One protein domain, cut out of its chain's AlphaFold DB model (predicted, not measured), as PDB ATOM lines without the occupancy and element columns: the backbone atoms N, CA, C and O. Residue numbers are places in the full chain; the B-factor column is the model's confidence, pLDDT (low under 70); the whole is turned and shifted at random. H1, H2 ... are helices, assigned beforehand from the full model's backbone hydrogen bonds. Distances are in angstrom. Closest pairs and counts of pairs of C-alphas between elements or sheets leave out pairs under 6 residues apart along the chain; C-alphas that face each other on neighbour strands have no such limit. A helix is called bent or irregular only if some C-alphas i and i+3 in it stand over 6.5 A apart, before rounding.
ATOM      1  N   PHE A  12     -17.775   1.039  59.377       92.88
ATOM      2  CA  PHE A  12     -18.714   0.131  60.054       92.88
ATOM      3  C   PHE A  12     -18.437  -1.359  59.784       92.88
ATOM      4  O   PHE A  12     -17.781  -1.737  58.810       92.88
ATOM      5  N   ASP A  13     -18.970  -2.240  60.638       93.94
ATOM      6  CA  ASP A  13     -18.848  -3.699  60.473       93.94
ATOM      7  C   ASP A  13     -19.531  -4.213  59.197       93.94
ATOM      8  O   ASP A  13     -19.028  -5.125  58.538       93.94
ATOM      9  N   SER A  14     -20.639  -3.590  58.803       93.56
ATOM     10  CA  SER A  14     -21.308  -3.793  57.512       93.56
ATOM     11  C   SER A  14     -20.364  -3.536  56.334       93.56
ATOM     12  O   SER A  14     -20.269  -4.378  55.437       93.56
ATOM     13  N   ASP A  15     -19.596  -2.442  56.362       96.69
ATOM     14  CA  ASP A  15     -18.598  -2.135  55.329       96.69
ATOM     15  C   ASP A  15     -17.547  -3.246  55.240       96.69
ATOM     16  O   ASP A  15     -17.144  -3.635  54.145       96.69
ATOM     17  N   ASN A  16     -17.111  -3.796  56.382       95.75
ATOM     18  CA  ASN A  16     -16.171  -4.920  56.417       95.75
ATOM     19  C   ASN A  16     -16.744  -6.167  55.739       95.75
ATOM     20  O   ASN A  16     -16.035  -6.814  54.968       95.75
ATOM     21  N   ILE A  17     -18.008  -6.502  56.002       94.94
ATOM     22  CA  ILE A  17     -18.678  -7.660  55.397       94.94
ATOM     23  C   ILE A  17     -18.767  -7.489  53.877       94.94
ATOM     24  O   ILE A  17     -18.362  -8.388  53.133       94.94
ATOM     25  N   ILE A  18     -19.248  -6.329  53.423       96.38
ATOM     26  CA  ILE A  18     -19.417  -6.028  51.998       96.38
ATOM     27  C   ILE A  18     -18.054  -6.021  51.310       96.38
ATOM     28  O   ILE A  18     -17.851  -6.762  50.349       96.38
ATOM     29  N   PHE A  19     -17.085  -5.273  51.844       97.00
ATOM     30  CA  PHE A  19     -15.723  -5.218  51.317       97.00
ATOM     31  C   PHE A  19     -15.101  -6.607  51.188       97.00
ATOM     32  O   PHE A  19     -14.629  -6.958  50.112       97.00
ATOM     33  N   ASN A  20     -15.141  -7.421  52.249       96.06
ATOM     34  CA  ASN A  20     -14.546  -8.758  52.235       96.06
ATOM     35  C   ASN A  20     -15.192  -9.667  51.185       96.06
ATOM     36  O   ASN A  20     -14.513 -10.527  50.626       96.06
ATOM     37  N   SER A  21     -16.492  -9.500  50.925       94.75
ATOM     38  CA  SER A  21     -17.186 -10.221  49.860       94.75
ATOM     39  C   SER A  21     -16.750  -9.737  48.478       94.75
ATOM     40  O   SER A  21     -16.409 -10.564  47.638       94.75
ATOM     41  N   LEU A  22     -16.699  -8.419  48.257       94.56
ATOM     42  CA  LEU A  22     -16.268  -7.830  46.987       94.56
ATOM     43  C   LEU A  22     -14.815  -8.201  46.659       94.56
ATOM     44  O   LEU A  22     -14.525  -8.617  45.545       94.56
ATOM     45  N   THR A  23     -13.898  -8.147  47.627       93.31
ATOM     46  CA  THR A  23     -12.472  -8.441  47.390       93.31
ATOM     47  C   THR A  23     -12.137  -9.919  47.204       93.31
ATOM     48  O   THR A  23     -10.964 -10.259  47.057       93.31
ATOM     49  N   LYS A  24     -13.136 -10.811  47.209       93.88
ATOM     50  CA  LYS A  24     -12.960 -12.170  46.668       93.88
ATOM     51  C   LYS A  24     -12.863 -12.166  45.144       93.88
ATOM     52  O   LYS A  24     -12.352 -13.129  44.584       93.88
ATOM     53  N   SER A  25     -13.337 -11.097  44.512       91.69
ATOM     54  CA  SER A  25     -13.219 -10.841  43.086       91.69
ATOM     55  C   SER A  25     -12.092  -9.851  42.800       91.69
ATOM     56  O   SER A  25     -11.740  -8.991  43.613       91.69
ATOM     57  N   THR A  26     -11.522  -9.976  41.610       95.50
ATOM     58  CA  THR A  26     -10.610  -9.002  41.008       95.50
ATOM     59  C   THR A  26     -11.367  -7.766  40.512       95.50
ATOM     60  O   THR A  26     -12.591  -7.790  40.361       95.50
ATOM     61  N   ASP A  27     -10.638  -6.678  40.233       95.88
ATOM     62  CA  ASP A  27     -11.214  -5.476  39.618       95.88
ATOM     63  C   ASP A  27     -11.977  -5.832  38.322       95.88
ATOM     64  O   ASP A  27     -13.143  -5.464  38.167       95.88
ATOM     65  N   ASP A  28     -11.364  -6.631  37.441       96.81
ATOM     66  CA  ASP A  28     -11.947  -7.037  36.156       96.81
ATOM     67  C   ASP A  28     -13.230  -7.860  36.321       96.81
ATOM     68  O   ASP A  28     -14.195  -7.659  35.581       96.81
ATOM     69  N   GLU A  29     -13.277  -8.769  37.300       97.06
ATOM     70  CA  GLU A  29     -14.462  -9.589  37.574       97.06
ATOM     71  C   GLU A  29     -15.643  -8.743  38.048       97.06
ATOM     72  O   GLU A  29     -16.765  -8.955  37.586       97.06
ATOM     73  N   ILE A  30     -15.410  -7.751  38.914       96.94
ATOM     74  CA  ILE A  30     -16.483  -6.857  39.369       96.94
ATOM     75  C   ILE A  30     -16.972  -5.967  38.231       96.94
ATOM     76  O   ILE A  30     -18.179  -5.828  38.044       96.94
ATOM     77  N   LEU A  31     -16.066  -5.382  37.445       98.19
ATOM     78  CA  LEU A  31     -16.466  -4.565  36.296       98.19
ATOM     79  C   LEU A  31     -17.260  -5.403  35.285       98.19
ATOM     80  O   LEU A  31     -18.311  -4.971  34.813       98.19
ATOM     81  N   THR A  32     -16.811  -6.632  35.019       98.19
ATOM     82  CA  THR A  32     -17.507  -7.590  34.149       98.19
ATOM     83  C   THR A  32     -18.879  -7.966  34.700       98.19
ATOM     84  O   THR A  32     -19.834  -8.043  33.932       98.19
ATOM     85  N   TYR A  33     -19.008  -8.163  36.015       97.81
ATOM     86  CA  TYR A  33     -20.294  -8.407  36.665       97.81
ATOM     87  C   TYR A  33     -21.273  -7.253  36.420       97.81
ATOM     88  O   TYR A  33     -22.370  -7.495  35.920       97.81
ATOM     89  N   ILE A  34     -20.864  -6.008  36.687       98.31
ATOM     90  CA  ILE A  34     -21.713  -4.823  36.475       98.31
ATOM     91  C   ILE A  34     -22.138  -4.708  35.009       98.31
ATOM     92  O   ILE A  34     -23.318  -4.499  34.723       98.31
ATOM     93  N   ILE A  35     -21.192  -4.889  34.084       98.69
ATOM     94  CA  ILE A  35     -21.449  -4.865  32.642       98.69
ATOM     95  C   ILE A  35     -22.480  -5.928  32.253       98.69
ATOM     96  O   ILE A  35     -23.461  -5.613  31.580       98.69
ATOM     97  N   ASN A  36     -22.265  -7.179  32.668       98.25
ATOM     98  CA  ASN A  36     -23.122  -8.299  32.294       98.25
ATOM     99  C   ASN A  36     -24.526  -8.124  32.859       98.25
ATOM    100  O   ASN A  36     -25.474  -8.119  32.087       98.25
ATOM    101  N   VAL A  37     -24.658  -7.894  34.167       97.50
ATOM    102  CA  VAL A  37     -25.976  -7.787  34.804       97.50
ATOM    103  C   VAL A  37     -26.768  -6.612  34.244       97.50
ATOM    104  O   VAL A  37     -27.943  -6.769  33.928       97.50
ATOM    105  N   THR A  38     -26.136  -5.452  34.050       98.00
ATOM    106  CA  THR A  38     -26.825  -4.292  33.462       98.00
ATOM    107  C   THR A  38     -27.306  -4.591  32.041       98.00
ATOM    108  O   THR A  38     -28.446  -4.286  31.697       98.00
ATOM    109  N   SER A  39     -26.463  -5.226  31.221       97.56
ATOM    110  CA  SER A  39     -26.819  -5.583  29.842       97.56
ATOM    111  C   SER A  39     -27.919  -6.641  29.791       97.56
ATOM    112  O   SER A  39     -28.853  -6.518  29.005       97.56
ATOM    113  N   ASP A  40     -27.829  -7.666  30.639       96.94
ATOM    114  CA  ASP A  40     -28.796  -8.760  30.713       96.94
ATOM    115  C   ASP A  40     -30.166  -8.249  31.168       96.94
ATOM    116  O   ASP A  40     -31.183  -8.647  30.602       96.94
ATOM    117  N   LEU A  41     -30.205  -7.316  32.126       95.81
ATOM    118  CA  LEU A  41     -31.444  -6.660  32.547       95.81
ATOM    119  C   LEU A  41     -32.077  -5.863  31.403       95.81
ATOM    120  O   LEU A  41     -33.259  -6.045  31.131       95.81
ATOM    121  N   LEU A  42     -31.302  -5.030  30.701       96.62
ATOM    122  CA  LEU A  42     -31.811  -4.213  29.592       96.62
ATOM    123  C   LEU A  42     -32.259  -5.055  28.389       96.62
ATOM    124  O   LEU A  42     -33.255  -4.724  27.753       96.62
ATOM    125  N   ASN A  43     -31.548  -6.142  28.083       95.31
ATOM    126  CA  ASN A  43     -31.923  -7.079  27.023       95.31
ATOM    127  C   ASN A  43     -33.118  -7.965  27.420       95.31
ATOM    128  O   ASN A  43     -33.865  -8.416  26.554       95.31
ATOM    129  N   GLY A  44     -33.276  -8.252  28.715       90.69
ATOM    130  CA  GLY A  44     -34.302  -9.150  29.243       90.69
ATOM    131  C   GLY A  44     -35.685  -8.517  29.392       90.69
ATOM    132  O   GLY A  44     -36.674  -9.245  29.488       90.69
ATOM    133  N   VAL A  45     -35.779  -7.185  29.398       90.94
ATOM    134  CA  VAL A  45     -37.054  -6.463  29.493       90.94
ATOM    135  C   VAL A  45     -37.572  -6.031  28.122       90.94
ATOM    136  O   VAL A  45     -36.817  -5.668  27.221       90.94
ATOM    137  N   PHE A  46     -38.896  -6.046  27.952       89.12
ATOM    138  CA  PHE A  46     -39.524  -5.564  26.725       89.12
ATOM    139  C   PHE A  46     -39.516  -4.030  26.692       89.12
ATOM    140  O   PHE A  46     -40.364  -3.378  27.300       89.12
ATOM    141  N   LEU A  47     -38.554  -3.454  25.971       91.12
ATOM    142  CA  LEU A  47     -38.469  -2.014  25.721       91.12
ATOM    143  C   LEU A  47     -39.063  -1.669  24.355       91.12
ATOM    144  O   LEU A  47     -38.748  -2.307  23.348       91.12
ATOM    145  N   VAL A  48     -39.882  -0.618  24.301       93.50
ATOM    146  CA  VAL A  48     -40.243   0.023  23.028       93.50
ATOM    147  C   VAL A  48     -39.036   0.770  22.455       93.50
ATOM    148  O   VAL A  48     -38.105   1.110  23.188       93.50
ATOM    149  N   ASP A  49     -39.040   1.029  21.148       94.19
ATOM    150  CA  ASP A  49     -37.859   1.551  20.447       94.19
ATOM    151  C   ASP A  49     -37.365   2.897  20.993       94.19
ATOM    152  O   ASP A  49     -36.157   3.092  21.126       94.19
ATOM    153  N   ASP A  50     -38.269   3.766  21.449       95.62
ATOM    154  CA  ASP A  50     -37.891   5.026  22.098       95.62
ATOM    155  C   ASP A  50     -37.071   4.802  23.380       95.62
ATOM    156  O   ASP A  50     -36.098   5.515  23.627       95.62
ATOM    157  N   PHE A  51     -37.409   3.792  24.191       96.38
ATOM    158  CA  PHE A  51     -36.653   3.474  25.408       96.38
ATOM    159  C   PHE A  51     -35.297   2.840  25.103       96.38
ATOM    160  O   PHE A  51     -34.334   3.100  25.822       96.38
ATOM    161  N   LYS A  52     -35.192   2.066  24.019       96.38
ATOM    162  CA  LYS A  52     -33.918   1.508  23.536       96.38
ATOM    163  C   LYS A  52     -32.958   2.593  23.045       96.38
ATOM    164  O   LYS A  52     -31.753   2.519  23.279       96.38
ATOM    165  N   ILE A  53     -33.485   3.596  22.344       95.75
ATOM    166  CA  ILE A  53     -32.702   4.750  21.890       95.75
ATOM    167  C   ILE A  53     -32.237   5.547  23.112       95.75
ATOM    168  O   ILE A  53     -31.031   5.727  23.299       95.75
ATOM    169  N   LYS A  54     -33.172   5.909  24.001       95.75
ATOM    170  CA  LYS A  54     -32.867   6.641  25.238       95.75
ATOM    171  C   LYS A  54     -31.848   5.928  26.114       95.75
ATOM    172  O   LYS A  54     -30.948   6.581  26.623       95.75
ATOM    173  N   SER A  55     -31.927   4.604  26.266       96.38
ATOM    174  CA  SER A  55     -30.969   3.872  27.099       96.38
ATOM    175  C   SER A  55     -29.536   4.033  26.596       96.38
ATOM    176  O   SER A  55     -28.623   4.245  27.390       96.38
ATOM    177  N   LYS A  56     -29.323   3.972  25.275       97.31
ATOM    178  CA  LYS A  56     -27.998   4.185  24.677       97.31
ATOM    179  C   LYS A  56     -27.540   5.629  24.851       97.31
ATOM    180  O   LYS A  56     -26.402   5.857  25.252       97.31
ATOM    181  N   GLU A  57     -28.415   6.591  24.561       97.25
ATOM    182  CA  GLU A  57     -28.125   8.023  24.700       97.25
ATOM    183  C   GLU A  57     -27.763   8.391  26.145       97.25
ATOM    184  O   GLU A  57     -26.752   9.056  26.380       97.25
ATOM    185  N   ASN A  58     -28.522   7.892  27.119       97.00
ATOM    186  CA  ASN A  58     -28.276   8.102  28.542       97.00
ATOM    187  C   ASN A  58     -26.951   7.470  28.980       97.00
ATOM    188  O   ASN A  58     -26.100   8.162  29.527       97.00
ATOM    189  N   LEU A  59     -26.700   6.198  28.651       97.25
ATOM    190  CA  LEU A  59     -25.436   5.531  29.000       97.25
ATOM    191  C   LEU A  59     -24.202   6.236  28.412       97.25
ATOM    192  O   LEU A  59     -23.146   6.254  29.048       97.25
ATOM    193  N   MET A  60     -24.321   6.808  27.209       96.81
ATOM    194  CA  MET A  60     -23.251   7.591  26.578       96.81
ATOM    195  C   MET A  60     -23.077   8.983  27.202       96.81
ATOM    196  O   MET A  60     -21.955   9.499  27.215       96.81
ATOM    197  N   SER A  61     -24.159   9.594  27.687       96.50
ATOM    198  CA  SER A  61     -24.173  10.976  28.186       96.50
ATOM    199  C   SER A  61     -23.943  11.108  29.688       96.50
ATOM    200  O   SER A  61     -23.469  12.163  30.108       96.50
ATOM    201  N   TYR A  62     -24.201  10.058  30.475       97.25
ATOM    202  CA  TYR A  62     -23.918  10.026  31.908       97.25
ATOM    203  C   TYR A  62     -22.511  10.512  32.203       97.25
ATOM    204  O   TYR A  62     -21.557  10.131  31.519       97.25
ATOM    205  N   ASP A  63     -22.368  11.354  33.220       97.50
ATOM    206  CA  ASP A  63     -21.055  11.761  33.688       97.50
ATOM    207  C   ASP A  63     -20.378  10.629  34.491       97.50
ATOM    208  O   ASP A  63     -20.844   9.487  34.556       97.50
ATOM    209  N   GLU A  64     -19.183  10.890  35.017       97.88
ATOM    210  CA  GLU A  64     -18.449   9.893  35.804       97.88
ATOM    211  C   GLU A  64     -19.190   9.526  37.091       97.88
ATOM    212  O   GLU A  64     -19.172   8.365  37.507       97.88
ATOM    213  N   ARG A  65     -19.856  10.493  37.721       97.50
ATOM    214  CA  ARG A  65     -20.574  10.290  38.973       97.50
ATOM    215  C   ARG A  65     -21.874   9.531  38.743       97.50
ATOM    216  O   ARG A  65     -22.106   8.572  39.470       97.50
ATOM    217  N   ASP A  66     -22.644   9.887  37.719       97.69
ATOM    218  CA  ASP A  66     -23.883   9.204  37.330       97.69
ATOM    219  C   ASP A  66     -23.655   7.700  37.165       97.69
ATOM    220  O   ASP A  66     -24.377   6.871  37.720       97.69
ATOM    221  N   LEU A  67     -22.602   7.333  36.432       98.00
ATOM    222  CA  LEU A  67     -22.273   5.931  36.221       98.00
ATOM    223  C   LEU A  67     -21.649   5.280  37.461       98.00
ATOM    224  O   LEU A  67     -21.841   4.086  37.682       98.00
ATOM    225  N   GLY A  68     -20.920   6.044  38.277       98.44
ATOM    226  CA  GLY A  68     -20.426   5.569  39.567       98.44
ATOM    227  C   GLY A  68     -21.568   5.196  40.513       98.44
ATOM    228  O   GLY A  68     -21.524   4.143  41.150       98.44
ATOM    229  N   GLU A  69     -22.616   6.019  40.558       98.62
ATOM    230  CA  GLU A  69     -23.846   5.790  41.323       98.62
ATOM    231  C   GLU A  69     -24.622   4.590  40.757       98.62
ATOM    232  O   GLU A  69     -24.960   3.678  41.512       98.62
ATOM    233  N   LEU A  70     -24.791   4.508  39.430       98.38
ATOM    234  CA  LEU A  70     -25.405   3.361  38.747       98.38
ATOM    235  C   LEU A  70     -24.683   2.038  39.057       98.38
ATOM    236  O   LEU A  70     -25.295   1.052  39.464       98.38
ATOM    237  N   ALA A  71     -23.364   2.000  38.891       98.50
ATOM    238  CA  ALA A  71     -22.577   0.800  39.145       98.50
ATOM    239  C   ALA A  71     -22.555   0.433  40.637       98.50
ATOM    240  O   ALA A  71     -22.626  -0.749  40.971       98.50
ATOM    241  N   THR A  72     -22.517   1.425  41.535       98.62
ATOM    242  CA  THR A  72     -22.627   1.203  42.986       98.62
ATOM    243  C   THR A  72     -23.964   0.572  43.337       98.62
ATOM    244  O   THR A  72     -23.972  -0.427  44.050       98.62
ATOM    245  N   TYR A  73     -25.065   1.093  42.788       98.56
ATOM    246  CA  TYR A  73     -26.404   0.534  42.960       98.56
ATOM    247  C   TYR A  73     -26.408  -0.959  42.645       98.56
ATOM    248  O   TYR A  73     -26.718  -1.783  43.503       98.56
ATOM    249  N   MET A  74     -25.971  -1.326  41.437       98.00
ATOM    250  CA  MET A  74     -25.963  -2.724  41.015       98.00
ATOM    251  C   MET A  74     -24.971  -3.582  41.817       98.00
ATOM    252  O   MET A  74     -25.252  -4.742  42.114       98.00
ATOM    253  N   CYS A  75     -23.830  -3.019  42.223       97.69
ATOM    254  CA  CYS A  75     -22.834  -3.699  43.050       97.69
ATOM    255  C   CYS A  75     -23.393  -4.117  44.416       97.69
ATOM    256  O   CYS A  75     -23.063  -5.199  44.908       97.69
ATOM    257  N   ILE A  76     -24.230  -3.274  45.030       97.38
ATOM    258  CA  ILE A  76     -24.754  -3.520  46.378       97.38
ATOM    259  C   ILE A  76     -26.084  -4.293  46.378       97.38
ATOM    260  O   ILE A  76     -26.451  -4.863  47.409       97.38
ATOM    261  N   THR A  77     -26.772  -4.388  45.233       96.38
ATOM    262  CA  THR A  77     -28.042  -5.124  45.068       96.38
ATOM    263  C   THR A  77     -28.033  -6.538  45.668       96.38
ATOM    264  O   THR A  77     -28.984  -6.869  46.378       96.38
ATOM    265  N   PRO A  78     -26.997  -7.388  45.497       94.62
ATOM    266  CA  PRO A  78     -26.995  -8.726  46.101       94.62
ATOM    267  C   PRO A  78     -27.057  -8.715  47.636       94.62
ATOM    268  O   PRO A  78     -27.683  -9.581  48.251       94.62
ATOM    269  N   PHE A  79     -26.438  -7.720  48.278       95.44
ATOM    270  CA  PHE A  79     -26.475  -7.570  49.735       95.44
ATOM    271  C   PHE A  79     -27.845  -7.078  50.203       95.44
ATOM    272  O   PHE A  79     -28.336  -7.532  51.240       95.44
ATOM    273  N   ILE A  80     -28.492  -6.212  49.416       95.25
ATOM    274  CA  ILE A  80     -29.881  -5.796  49.647       95.25
ATOM    275  C   ILE A  80     -30.817  -6.988  49.551       95.25
ATOM    276  O   ILE A  80     -31.573  -7.232  50.484       95.25
ATOM    277  N   GLN A  81     -30.719  -7.791  48.493       92.88
ATOM    278  CA  GLN A  81     -31.541  -8.991  48.327       92.88
ATOM    279  C   GLN A  81     -31.354  -9.976  49.491       92.88
ATOM    280  O   GLN A  81     -32.330 -10.500  50.026       92.88
ATOM    281  N   SER A  82     -30.112 -10.179  49.941       92.31
ATOM    282  CA  SER A  82     -29.810 -11.001  51.120       92.31
ATOM    283  C   SER A  82     -30.446 -10.443  52.400       92.31
ATOM    284  O   SER A  82     -31.012 -11.198  53.194       92.31
ATOM    285  N   THR A  83     -30.420  -9.121  52.583       92.00
ATOM    286  CA  THR A  83     -31.039  -8.442  53.733       92.00
ATOM    287  C   THR A  83     -32.564  -8.554  53.693       92.00
ATOM    288  O   THR A  83     -33.172  -8.991  54.669       92.00
ATOM    289  N   LEU A  84     -33.162  -8.258  52.536       91.19
ATOM    290  CA  LEU A  84     -34.600  -8.311  52.289       91.19
ATOM    291  C   LEU A  84     -35.173  -9.718  52.416       91.19
ATOM    292  O   LEU A  84     -36.312  -9.845  52.840       91.19
ATOM    293  N   SER A  85     -34.418 -10.773  52.094       89.38
ATOM    294  CA  SER A  85     -34.907 -12.166  52.103       89.38
ATOM    295  C   SER A  85     -35.519 -12.630  53.437       89.38
ATOM    296  O   SER A  85     -36.191 -13.659  53.493       89.38
ATOM    297  N   LYS A  86     -35.283 -11.873  54.516       85.12
ATOM    298  CA  LYS A  86     -35.808 -12.104  55.866       85.12
ATOM    299  C   LYS A  86     -37.143 -11.393  56.135       85.12
ATOM    300  O   LYS A  86     -37.742 -11.621  57.183       85.12
ATOM    301  N   GLU A  87     -37.594 -10.533  55.228       87.19
ATOM    302  CA  GLU A  87     -38.811  -9.730  55.340       87.19
ATOM    303  C   GLU A  87     -39.991 -10.345  54.570       87.19
ATOM    304  O   GLU A  87     -39.829 -11.125  53.628       87.19
ATOM    305  N   ALA A  88     -41.211  -9.962  54.954       85.00
ATOM    306  CA  ALA A  88     -42.394 -10.223  54.140       85.00
ATOM    307  C   ALA A  88     -42.347  -9.378  52.852       85.00
ATOM    308  O   ALA A  88     -41.868  -8.246  52.869       85.00
ATOM    309  N   ASN A  89     -42.868  -9.917  51.746       85.50
ATOM    310  CA  ASN A  89     -42.913  -9.260  50.429       85.50
ATOM    311  C   ASN A  89     -41.535  -8.859  49.865       85.50
ATOM    312  O   ASN A  89     -41.417  -7.915  49.084       85.50
ATOM    313  N   TRP A  90     -40.474  -9.581  50.235       88.62
ATOM    314  CA  TRP A  90     -39.115  -9.267  49.795       88.62
ATOM    315  C   TRP A  90     -38.944  -9.309  48.273       88.62
ATOM    316  O   TRP A  90     -38.153  -8.538  47.733       88.62
ATOM    317  N   GLN A  91     -39.693 -10.174  47.578       89.69
ATOM    318  CA  GLN A  91     -39.658 -10.265  46.118       89.69
ATOM    319  C   GLN A  91     -40.159  -8.976  45.467       89.69
ATOM    320  O   GLN A  91     -39.546  -8.503  44.521       89.69
ATOM    321  N   GLU A  92     -41.244  -8.400  45.987       90.62
ATOM    322  CA  GLU A  92     -41.828  -7.162  45.465       90.62
ATOM    323  C   GLU A  92     -40.845  -5.997  45.618       90.62
ATOM    324  O   GLU A  92     -40.550  -5.307  44.645       90.62
ATOM    325  N   LYS A  93     -40.235  -5.855  46.802       89.56
ATOM    326  CA  LYS A  93     -39.190  -4.848  47.042       89.56
ATOM    327  C   LYS A  93     -37.968  -5.052  46.143       89.56
ATOM    328  O   LYS A  93     -37.463  -4.100  45.560       89.56
ATOM    329  N   ALA A  94     -37.495  -6.292  46.006       90.81
ATOM    330  CA  ALA A  94     -36.352  -6.604  45.151       90.81
ATOM    331  C   ALA A  94     -36.634  -6.294  43.671       90.81
ATOM    332  O   ALA A  94     -35.761  -5.756  42.990       90.81
ATOM    333  N   THR A  95     -37.844  -6.591  43.189       92.25
ATOM    334  CA  THR A  95     -38.288  -6.226  41.838       92.25
ATOM    335  C   THR A  95     -38.348  -4.711  41.674       92.25
ATOM    336  O   THR A  95     -37.773  -4.200  40.719       92.25
ATOM    337  N   SER A  96     -38.931  -3.988  42.636       93.62
ATOM    338  CA  SER A  96     -39.011  -2.520  42.609       93.62
ATOM    339  C   SER A  96     -37.631  -1.868  42.478       93.62
ATOM    340  O   SER A  96     -37.460  -0.932  41.701       93.62
ATOM    341  N   TYR A  97     -36.611  -2.387  43.172       95.25
ATOM    342  CA  TYR A  97     -35.243  -1.883  43.029       95.25
ATOM    343  C   TYR A  97     -34.661  -2.118  41.627       95.25
ATOM    344  O   TYR A  97     -33.914  -1.275  41.127       95.25
ATOM    345  N   LEU A  98     -34.980  -3.236  40.972       95.69
ATOM    346  CA  LEU A  98     -34.537  -3.490  39.596       95.69
ATOM    347  C   LEU A  98     -35.306  -2.633  38.583       95.69
ATOM    348  O   LEU A  98     -34.709  -2.140  37.628       95.69
ATOM    349  N   GLU A  99     -36.601  -2.414  38.804       94.94
ATOM    350  CA  GLU A  99     -37.427  -1.522  37.985       94.94
ATOM    351  C   GLU A  99     -36.945  -0.073  38.077       94.94
ATOM    352  O   GLU A  99     -36.784   0.569  37.044       94.94
ATOM    353  N   CYS A 100     -36.614   0.405  39.280       96.31
ATOM    354  CA  CYS A 100     -35.979   1.707  39.497       96.31
ATOM    355  C   CYS A 100     -34.658   1.825  38.723       96.31
ATOM    356  O   CYS A 100     -34.435   2.784  37.981       96.31
ATOM    357  N   PHE A 101     -33.799   0.807  38.826       97.69
ATOM    358  CA  PHE A 101     -32.516   0.773  38.126       97.69
ATOM    359  C   PHE A 101     -32.669   0.857  36.598       97.69
ATOM    360  O   PHE A 101     -32.015   1.673  35.948       97.69
ATOM    361  N   ILE A 102     -33.550   0.039  36.014       97.31
ATOM    362  CA  ILE A 102     -33.823   0.053  34.569       97.31
ATOM    363  C   ILE A 102     -34.493   1.371  34.168       97.31
ATOM    364  O   ILE A 102     -34.101   1.977  33.172       97.31
ATOM    365  N   GLY A 103     -35.472   1.823  34.956       97.00
ATOM    366  CA  GLY A 103     -36.234   3.050  34.752       97.00
ATOM    367  C   GLY A 103     -35.335   4.275  34.631       97.00
ATOM    368  O   GLY A 103     -35.528   5.088  33.724       97.00
ATOM    369  N   TYR A 104     -34.308   4.362  35.478       97.88
ATOM    370  CA  TYR A 104     -33.318   5.432  35.411       97.88
ATOM    371  C   TYR A 104     -32.520   5.391  34.100       97.88
ATOM    372  O   TYR A 104     -32.411   6.407  33.410       97.88
ATOM    373  N   ILE A 105     -32.042   4.207  33.691       97.75
ATOM    374  CA  ILE A 105     -31.275   4.044  32.445       97.75
ATOM    375  C   ILE A 105     -32.109   4.432  31.219       97.75
ATOM    376  O   ILE A 105     -31.623   5.149  30.344       97.75
ATOM    377  N   ILE A 106     -33.365   3.988  31.137       96.81
ATOM    378  CA  ILE A 106     -34.228   4.250  29.972       96.81
ATOM    379  C   ILE A 106     -34.872   5.649  29.991       96.81
ATOM    380  O   ILE A 106     -35.593   6.008  29.056       96.81
ATOM    381  N   GLY A 107     -34.632   6.441  31.041       94.62
ATOM    382  CA  GLY A 107     -35.195   7.783  31.206       94.62
ATOM    383  C   GLY A 107     -36.699   7.795  31.495       94.62
ATOM    384  O   GLY A 107     -37.390   8.733  31.098       94.62
ATOM    385  N   ALA A 108     -37.212   6.733  32.122       95.06
ATOM    386  CA  ALA A 108     -38.573   6.659  32.657       95.06
ATOM    387  C   ALA A 108     -38.649   7.095  34.131       95.06
ATOM    388  O   ALA A 108     -39.741   7.338  34.633       95.06
ATOM    389  N   MET A 109     -37.498   7.206  34.795       94.69
ATOM    390  CA  MET A 109     -37.348   7.672  36.168       94.69
ATOM    391  C   MET A 109     -36.355   8.831  36.208       94.69
ATOM    392  O   MET A 109     -35.363   8.826  35.471       94.69
ATOM    393  N   ASP A 110     -36.625   9.826  37.049       94.25
ATOM    394  CA  ASP A 110     -35.699  10.936  37.237       94.25
ATOM    395  C   ASP A 110     -34.533  10.568  38.168       94.25
ATOM    396  O   ASP A 110     -34.508   9.537  38.844       94.25
ATOM    397  N   LYS A 111     -33.510  11.422  38.166       95.25
ATOM    398  CA  LYS A 111     -32.305  11.195  38.963       95.25
ATOM    399  C   LYS A 111     -32.579  11.282  40.467       95.25
ATOM    400  O   LYS A 111     -31.903  10.603  41.232       95.25
ATOM    401  N   GLU A 112     -33.517  12.117  40.905       96.94
ATOM    402  CA  GLU A 112     -33.784  12.308  42.333       96.94
ATOM    403  C   GLU A 112     -34.407  11.049  42.941       96.94
ATOM    404  O   GLU A 112     -33.965  10.598  43.997       96.94
ATOM    405  N   GLU A 113     -35.353  10.429  42.237       96.12
ATOM    406  CA  GLU A 113     -35.991   9.176  42.638       96.12
ATOM    407  C   GLU A 113     -34.998   8.003  42.652       96.12
ATOM    408  O   GLU A 113     -34.944   7.231  43.619       96.12
ATOM    409  N   PHE A 114     -34.143   7.914  41.629       97.81
ATOM    410  CA  PHE A 114     -33.065   6.926  41.582       97.81
ATOM    411  C   PHE A 114     -32.088   7.079  42.761       97.81
ATOM    412  O   PHE A 114     -31.737   6.100  43.424       97.81
ATOM    413  N   LEU A 115     -31.662   8.313  43.056       97.75
ATOM    414  CA  LEU A 115     -30.764   8.589  44.179       97.75
ATOM    415  C   LEU A 115     -31.431   8.331  45.530       97.75
ATOM    416  O   LEU A 115     -30.760   7.854  46.445       97.75
ATOM    417  N   GLY A 116     -32.732   8.597  45.652       97.69
ATOM    418  CA  GLY A 116     -33.525   8.231  46.823       97.69
ATOM    419  C   GLY A 116     -33.461   6.729  47.102       97.69
ATOM    420  O   GLY A 116     -33.116   6.333  48.216       97.69
ATOM    421  N   ASN A 117     -33.673   5.901  46.074       97.12
ATOM    422  CA  ASN A 117     -33.557   4.442  46.179       97.12
ATOM    423  C   ASN A 117     -32.137   3.997  46.555       97.12
ATOM    424  O   ASN A 117     -31.958   3.147  47.426       97.12
ATOM    425  N   LEU A 118     -31.107   4.589  45.944       97.94
ATOM    426  CA  LEU A 118     -29.718   4.251  46.268       97.94
ATOM    427  C   LEU A 118     -29.363   4.583  47.727       97.94
ATOM    428  O   LEU A 118     -28.647   3.825  48.387       97.94
ATOM    429  N   ILE A 119     -29.866   5.710  48.243       97.94
ATOM    430  CA  ILE A 119     -29.695   6.103  49.646       97.94
ATOM    431  C   ILE A 119     -30.435   5.131  50.567       97.94
ATOM    432  O   ILE A 119     -29.844   4.688  51.549       97.94
ATOM    433  N   GLU A 120     -31.667   4.745  50.230       97.06
ATOM    434  CA  GLU A 120     -32.416   3.738  50.988       97.06
ATOM    435  C   GLU A 120     -31.634   2.422  51.071       97.06
ATOM    436  O   GLU A 120     -31.422   1.900  52.164       97.06
ATOM    437  N   MET A 121     -31.102   1.930  49.948       97.50
ATOM    438  CA  MET A 121     -30.260   0.730  49.926       97.50
ATOM    439  C   MET A 121     -29.025   0.889  50.829       97.50
ATOM    440  O   MET A 121     -28.712   0.017  51.644       97.50
ATOM    441  N   LYS A 122     -28.320   2.019  50.726       97.31
ATOM    442  CA  LYS A 122     -27.163   2.320  51.582       97.31
ATOM    443  C   LYS A 122     -27.539   2.258  53.070       97.31
ATOM    444  O   LYS A 122     -26.802   1.659  53.858       97.31
ATOM    445  N   ASP A 123     -28.677   2.835  53.441       96.88
ATOM    446  CA  ASP A 123     -29.162   2.884  54.821       96.88
ATOM    447  C   ASP A 123     -29.629   1.500  55.312       96.88
ATOM    448  O   ASP A 123     -29.291   1.104  56.429       96.88
ATOM    449  N   MET A 124     -30.297   0.704  54.467       95.25
ATOM    450  CA  MET A 124     -30.680  -0.684  54.774       95.25
ATOM    451  C   MET A 124     -29.473  -1.583  55.063       95.25
ATOM    452  O   MET A 124     -29.539  -2.468  55.916       95.25
ATOM    453  N   LEU A 125     -28.357  -1.357  54.367       96.12
ATOM    454  CA  LEU A 125     -27.100  -2.068  54.616       96.12
ATOM    455  C   LEU A 125     -26.320  -1.508  55.805       96.12
ATOM    456  O   LEU A 125     -25.275  -2.065  56.152       96.12
ATOM    457  N   ASN A 126     -26.795  -0.418  56.416       96.75
ATOM    458  CA  ASN A 126     -26.061   0.354  57.407       96.75
ATOM    459  C   ASN A 126     -24.639   0.670  56.912       96.75
ATOM    460  O   ASN A 126     -23.665   0.435  57.623       96.75
ATOM    461  N   MET A 127     -24.493   1.092  55.656       97.69
ATOM    462  CA  MET A 127     -23.192   1.361  55.042       97.69
ATOM    463  C   MET A 127     -22.706   2.761  55.417       97.69
ATOM    464  O   MET A 127     -23.477   3.726  55.392       97.69
ATOM    465  N   SER A 128     -21.419   2.906  55.739       97.56
ATOM    466  CA  SER A 128     -20.879   4.235  56.030       97.56
ATOM    467  C   SER A 128     -20.869   5.110  54.776       97.56
ATOM    468  O   SER A 128     -20.617   4.652  53.657       97.56
ATOM    469  N   ASN A 129     -21.074   6.419  54.959       97.62
ATOM    470  CA  ASN A 129     -20.977   7.380  53.856       97.62
ATOM    471  C   ASN A 129     -19.594   7.343  53.190       97.62
ATOM    472  O   ASN A 129     -19.484   7.578  51.987       97.62
ATOM    473  N   LYS A 130     -18.541   7.042  53.957       97.56
ATOM    474  CA  LYS A 130     -17.175   6.957  53.451       97.56
ATOM    475  C   LYS A 130     -17.009   5.762  52.514       97.56
ATOM    476  O   LYS A 130     -16.484   5.942  51.416       97.56
ATOM    477  N   PHE A 131     -17.506   4.586  52.897       98.12
ATOM    478  CA  PHE A 131     -17.411   3.379  52.075       98.12
ATOM    479  C   PHE A 131     -18.275   3.495  50.820       98.12
ATOM    480  O   PHE A 131     -17.787   3.252  49.718       98.12
ATOM    481  N   TYR A 132     -19.506   3.985  50.982       98.12
ATOM    482  CA  TYR A 132     -20.415   4.320  49.887       98.12
ATOM    483  C   TYR A 132     -19.771   5.268  48.865       98.12
ATOM    484  O   TYR A 132     -19.731   4.978  47.672       98.12
ATOM    485  N   THR A 133     -19.180   6.372  49.334       97.81
ATOM    486  CA  THR A 133     -18.480   7.325  48.457       97.81
ATOM    487  C   THR A 133     -17.276   6.675  47.777       97.81
ATOM    488  O   THR A 133     -17.023   6.925  46.601       97.81
ATOM    489  N   GLY A 134     -16.545   5.812  48.489       98.12
ATOM    490  CA  GLY A 134     -15.436   5.048  47.925       98.12
ATOM    491  C   GLY A 134     -15.869   4.158  46.757       98.12
ATOM    492  O   GLY A 134     -15.182   4.134  45.736       98.12
ATOM    493  N   LEU A 135     -17.008   3.465  46.877       98.19
ATOM    494  CA  LEU A 135     -17.576   2.650  45.796       98.19
ATOM    495  C   LEU A 135     -17.914   3.500  44.569       98.19
ATOM    496  O   LEU A 135     -17.482   3.154  43.469       98.19
ATOM    497  N   ILE A 136     -18.591   4.636  44.763       98.56
ATOM    498  CA  ILE A 136     -18.912   5.555  43.662       98.56
ATOM    499  C   ILE A 136     -17.629   5.980  42.955       98.56
ATOM    500  O   ILE A 136     -17.520   5.793  41.749       98.56
ATOM    501  N   VAL A 137     -16.630   6.472  43.696       98.31
ATOM    502  CA  VAL A 137     -15.355   6.929  43.119       98.31
ATOM    503  C   VAL A 137     -14.657   5.811  42.344       98.31
ATOM    504  O   VAL A 137     -14.190   6.041  41.230       98.31
ATOM    505  N   TYR A 138     -14.617   4.595  42.898       98.06
ATOM    506  CA  TYR A 138     -14.032   3.438  42.221       98.06
ATOM    507  C   TYR A 138     -14.681   3.192  40.856       98.06
ATOM    508  O   TYR A 138     -13.978   3.027  39.856       98.06
ATOM    509  N   PHE A 139     -16.010   3.178  40.791       98.44
ATOM    510  CA  PHE A 139     -16.714   2.928  39.538       98.44
ATOM    511  C   PHE A 139     -16.668   4.123  38.579       98.44
ATOM    512  O   PHE A 139     -16.507   3.916  37.375       98.44
ATOM    513  N   SER A 140     -16.714   5.354  39.094       98.38
ATOM    514  CA  SER A 140     -16.558   6.587  38.318       98.38
ATOM    515  C   SER A 140     -15.253   6.605  37.524       98.38
ATOM    516  O   SER A 140     -15.250   6.896  36.330       98.38
ATOM    517  N   GLU A 141     -14.138   6.209  38.138       98.00
ATOM    518  CA  GLU A 141     -12.843   6.140  37.448       98.00
ATOM    519  C   GLU A 141     -12.786   5.038  36.374       98.00
ATOM    520  O   GLU A 141     -11.953   5.091  35.468       98.00
ATOM    521  N   ASN A 142     -13.683   4.048  36.442       97.69
ATOM    522  CA  ASN A 142     -13.798   2.957  35.473       97.69
ATOM    523  C   ASN A 142     -14.904   3.193  34.435       97.69
ATOM    524  O   ASN A 142     -15.267   2.275  33.691       97.69
ATOM    525  N   LYS A 143     -15.410   4.430  34.330       97.25
ATOM    526  CA  LYS A 143     -16.600   4.748  33.543       97.25
ATOM    527  C   LYS A 143     -16.566   4.212  32.117       97.25
ATOM    528  O   LYS A 143     -17.480   3.526  31.672       97.25
ATOM    529  N   LYS A 144     -15.474   4.488  31.401       97.44
ATOM    530  CA  LYS A 144     -15.318   4.094  29.992       97.44
ATOM    531  C   LYS A 144     -15.407   2.582  29.793       97.44
ATOM    532  O   LYS A 144     -15.967   2.145  28.795       97.44
ATOM    533  N   ILE A 145     -14.852   1.799  30.721       98.06
ATOM    534  CA  ILE A 145     -14.871   0.334  30.647       98.06
ATOM    535  C   ILE A 145     -16.310  -0.159  30.790       98.06
ATOM    536  O   ILE A 145     -16.773  -0.942  29.965       98.06
ATOM    537  N   ILE A 146     -17.025   0.355  31.793       98.38
ATOM    538  CA  ILE A 146     -18.402  -0.039  32.094       98.38
ATOM    539  C   ILE A 146     -19.345   0.365  30.954       98.38
ATOM    540  O   ILE A 146     -20.009  -0.502  30.390       98.38
ATOM    541  N   THR A 147     -19.362   1.642  30.553       98.00
ATOM    542  CA  THR A 147     -20.242   2.136  29.479       98.00
ATOM    543  C   THR A 147     -20.017   1.375  28.175       98.00
ATOM    544  O   THR A 147     -20.968   0.850  27.602       98.00
ATOM    545  N   ASN A 148     -18.766   1.265  27.711       98.12
ATOM    546  CA  ASN A 148     -18.475   0.571  26.455       98.12
ATOM    547  C   ASN A 148     -18.814  -0.919  26.550       98.12
ATOM    548  O   ASN A 148     -19.328  -1.495  25.595       98.12
ATOM    549  N   GLY A 149     -18.545  -1.541  27.700       98.25
ATOM    550  CA  GLY A 149     -18.884  -2.936  27.950       98.25
ATOM    551  C   GLY A 149     -20.383  -3.201  27.845       98.25
ATOM    552  O   GLY A 149     -20.774  -4.170  27.196       98.25
ATOM    553  N   ILE A 150     -21.208  -2.329  28.437       98.44
ATOM    554  CA  ILE A 150     -22.672  -2.430  28.362       98.44
ATOM    555  C   ILE A 150     -23.141  -2.224  26.922       98.44
ATOM    556  O   ILE A 150     -23.815  -3.088  26.368       98.44
ATOM    557  N   LEU A 151     -22.747  -1.116  26.283       97.81
ATOM    558  CA  LEU A 151     -23.193  -0.773  24.928       97.81
ATOM    559  C   LEU A 151     -22.855  -1.865  23.904       97.81
ATOM    560  O   LEU A 151     -23.670  -2.156  23.036       97.81
ATOM    561  N   ASN A 152     -21.693  -2.511  24.034       97.88
ATOM    562  CA  ASN A 152     -21.279  -3.609  23.157       97.88
ATOM    563  C   ASN A 152     -22.107  -4.895  23.332       97.88
ATOM    564  O   ASN A 152     -22.045  -5.774  22.473       97.88
ATOM    565  N   LYS A 153     -22.823  -5.046  24.451       97.62
ATOM    566  CA  LYS A 153     -23.626  -6.234  24.784       97.62
ATOM    567  C   LYS A 153     -25.128  -6.032  24.598       97.62
ATOM    568  O   LYS A 153     -25.871  -7.014  24.671       97.62
TER     569      LYS A 153
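Overview. This is residues 12 to 153 of the 156 residues of an uncharacterized protein of Terrisporobacter glycolicus (UniProt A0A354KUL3). A kinked helix, H4, runs through the middle of a compact cluster of helices: H5 and H6 pack on it as an up-and-down bundle, H7 packs on another side, and H2 crosses it. H8 joins H2, H3 and the first turn of H4, while H1 and H3 lie toward opposite ends of the longest axis. The printed part has 142 residues with eight named helices, H1 to H8 in chain order, and no named strand; the class is all helix. It is compact, with a radius of gyration of the C-alphas of 14.6 A, and rounded, spanning 44 by 35 by 24 A.

Along the chain. H1, residues 13 to 22, begins at C-alpha 13 (-18.848, -3.699, 60.473) and is 14.3 A long. H2, residues 27 to 44, is 25.6 A long, and H3, residues 49 to 61, is 18.3 A. H4, residues 64 to 84, is the longest at 29.4 A, from C-alpha 64 at (-18.449, 9.893, 35.804). It is irregular, with C-alphas 75 and 78 7.2 A apart, and has a kink of 43 degrees near residue 78. H5, residues 90 to 106, is 24.5 A long; H6, residues 111 to 124, 19.8 A; H7, residues 129 to 141, 18.4 A. H8, residues 143 to 151, is 12.2 A long and ends at C-alpha 151 (-23.193, -0.773, 24.928).

Arrangement. H4 is the hub, touching five helices. H4 and H5 form a hairpin at a shallow tilt of 12 degrees, closest at the C-alphas of Leu 84 and Trp 90, 5.2 A. H5 and H6 form another, at 34 degrees, only just short of steep, with Cys 100 and Phe 114 closest at 6.3 A between C-alphas. H4 touches H7 with residues 64 to 72 alone, at a steep tilt of 52 degrees, the C-alphas of Gly 68 and Ser 140 4.2 A apart. H2 touches H4 about perpendicular at 82 degrees, the closest C-alphas being those of Ile 34 and Ala 71, 6.3 A. H2 also touches H8, closest at the C-alphas of Ile 35 and Ile 150, 5.1 A. H3 touches H5, closest at the C-alphas of Ser 55 and Ile 106, 4.4 A. H1 touches no helix; its closest C-alpha to H7 is Asp 15 to Phe 131, 6.5 A. Every O i to N i+4 pair is within hydrogen-bond range in H1, H2, H3, H5, H6, H7 and H8, and in H4 15 of 17 are.

Size, cuts and confidence. The C-alphas farthest apart are those of Asp 13 and Asp 49, 44.6 A. The printed part has no cut, and the seven links between helices are tight. The mean pLDDT of the printed part is 95.9, and no printed residue is under 70.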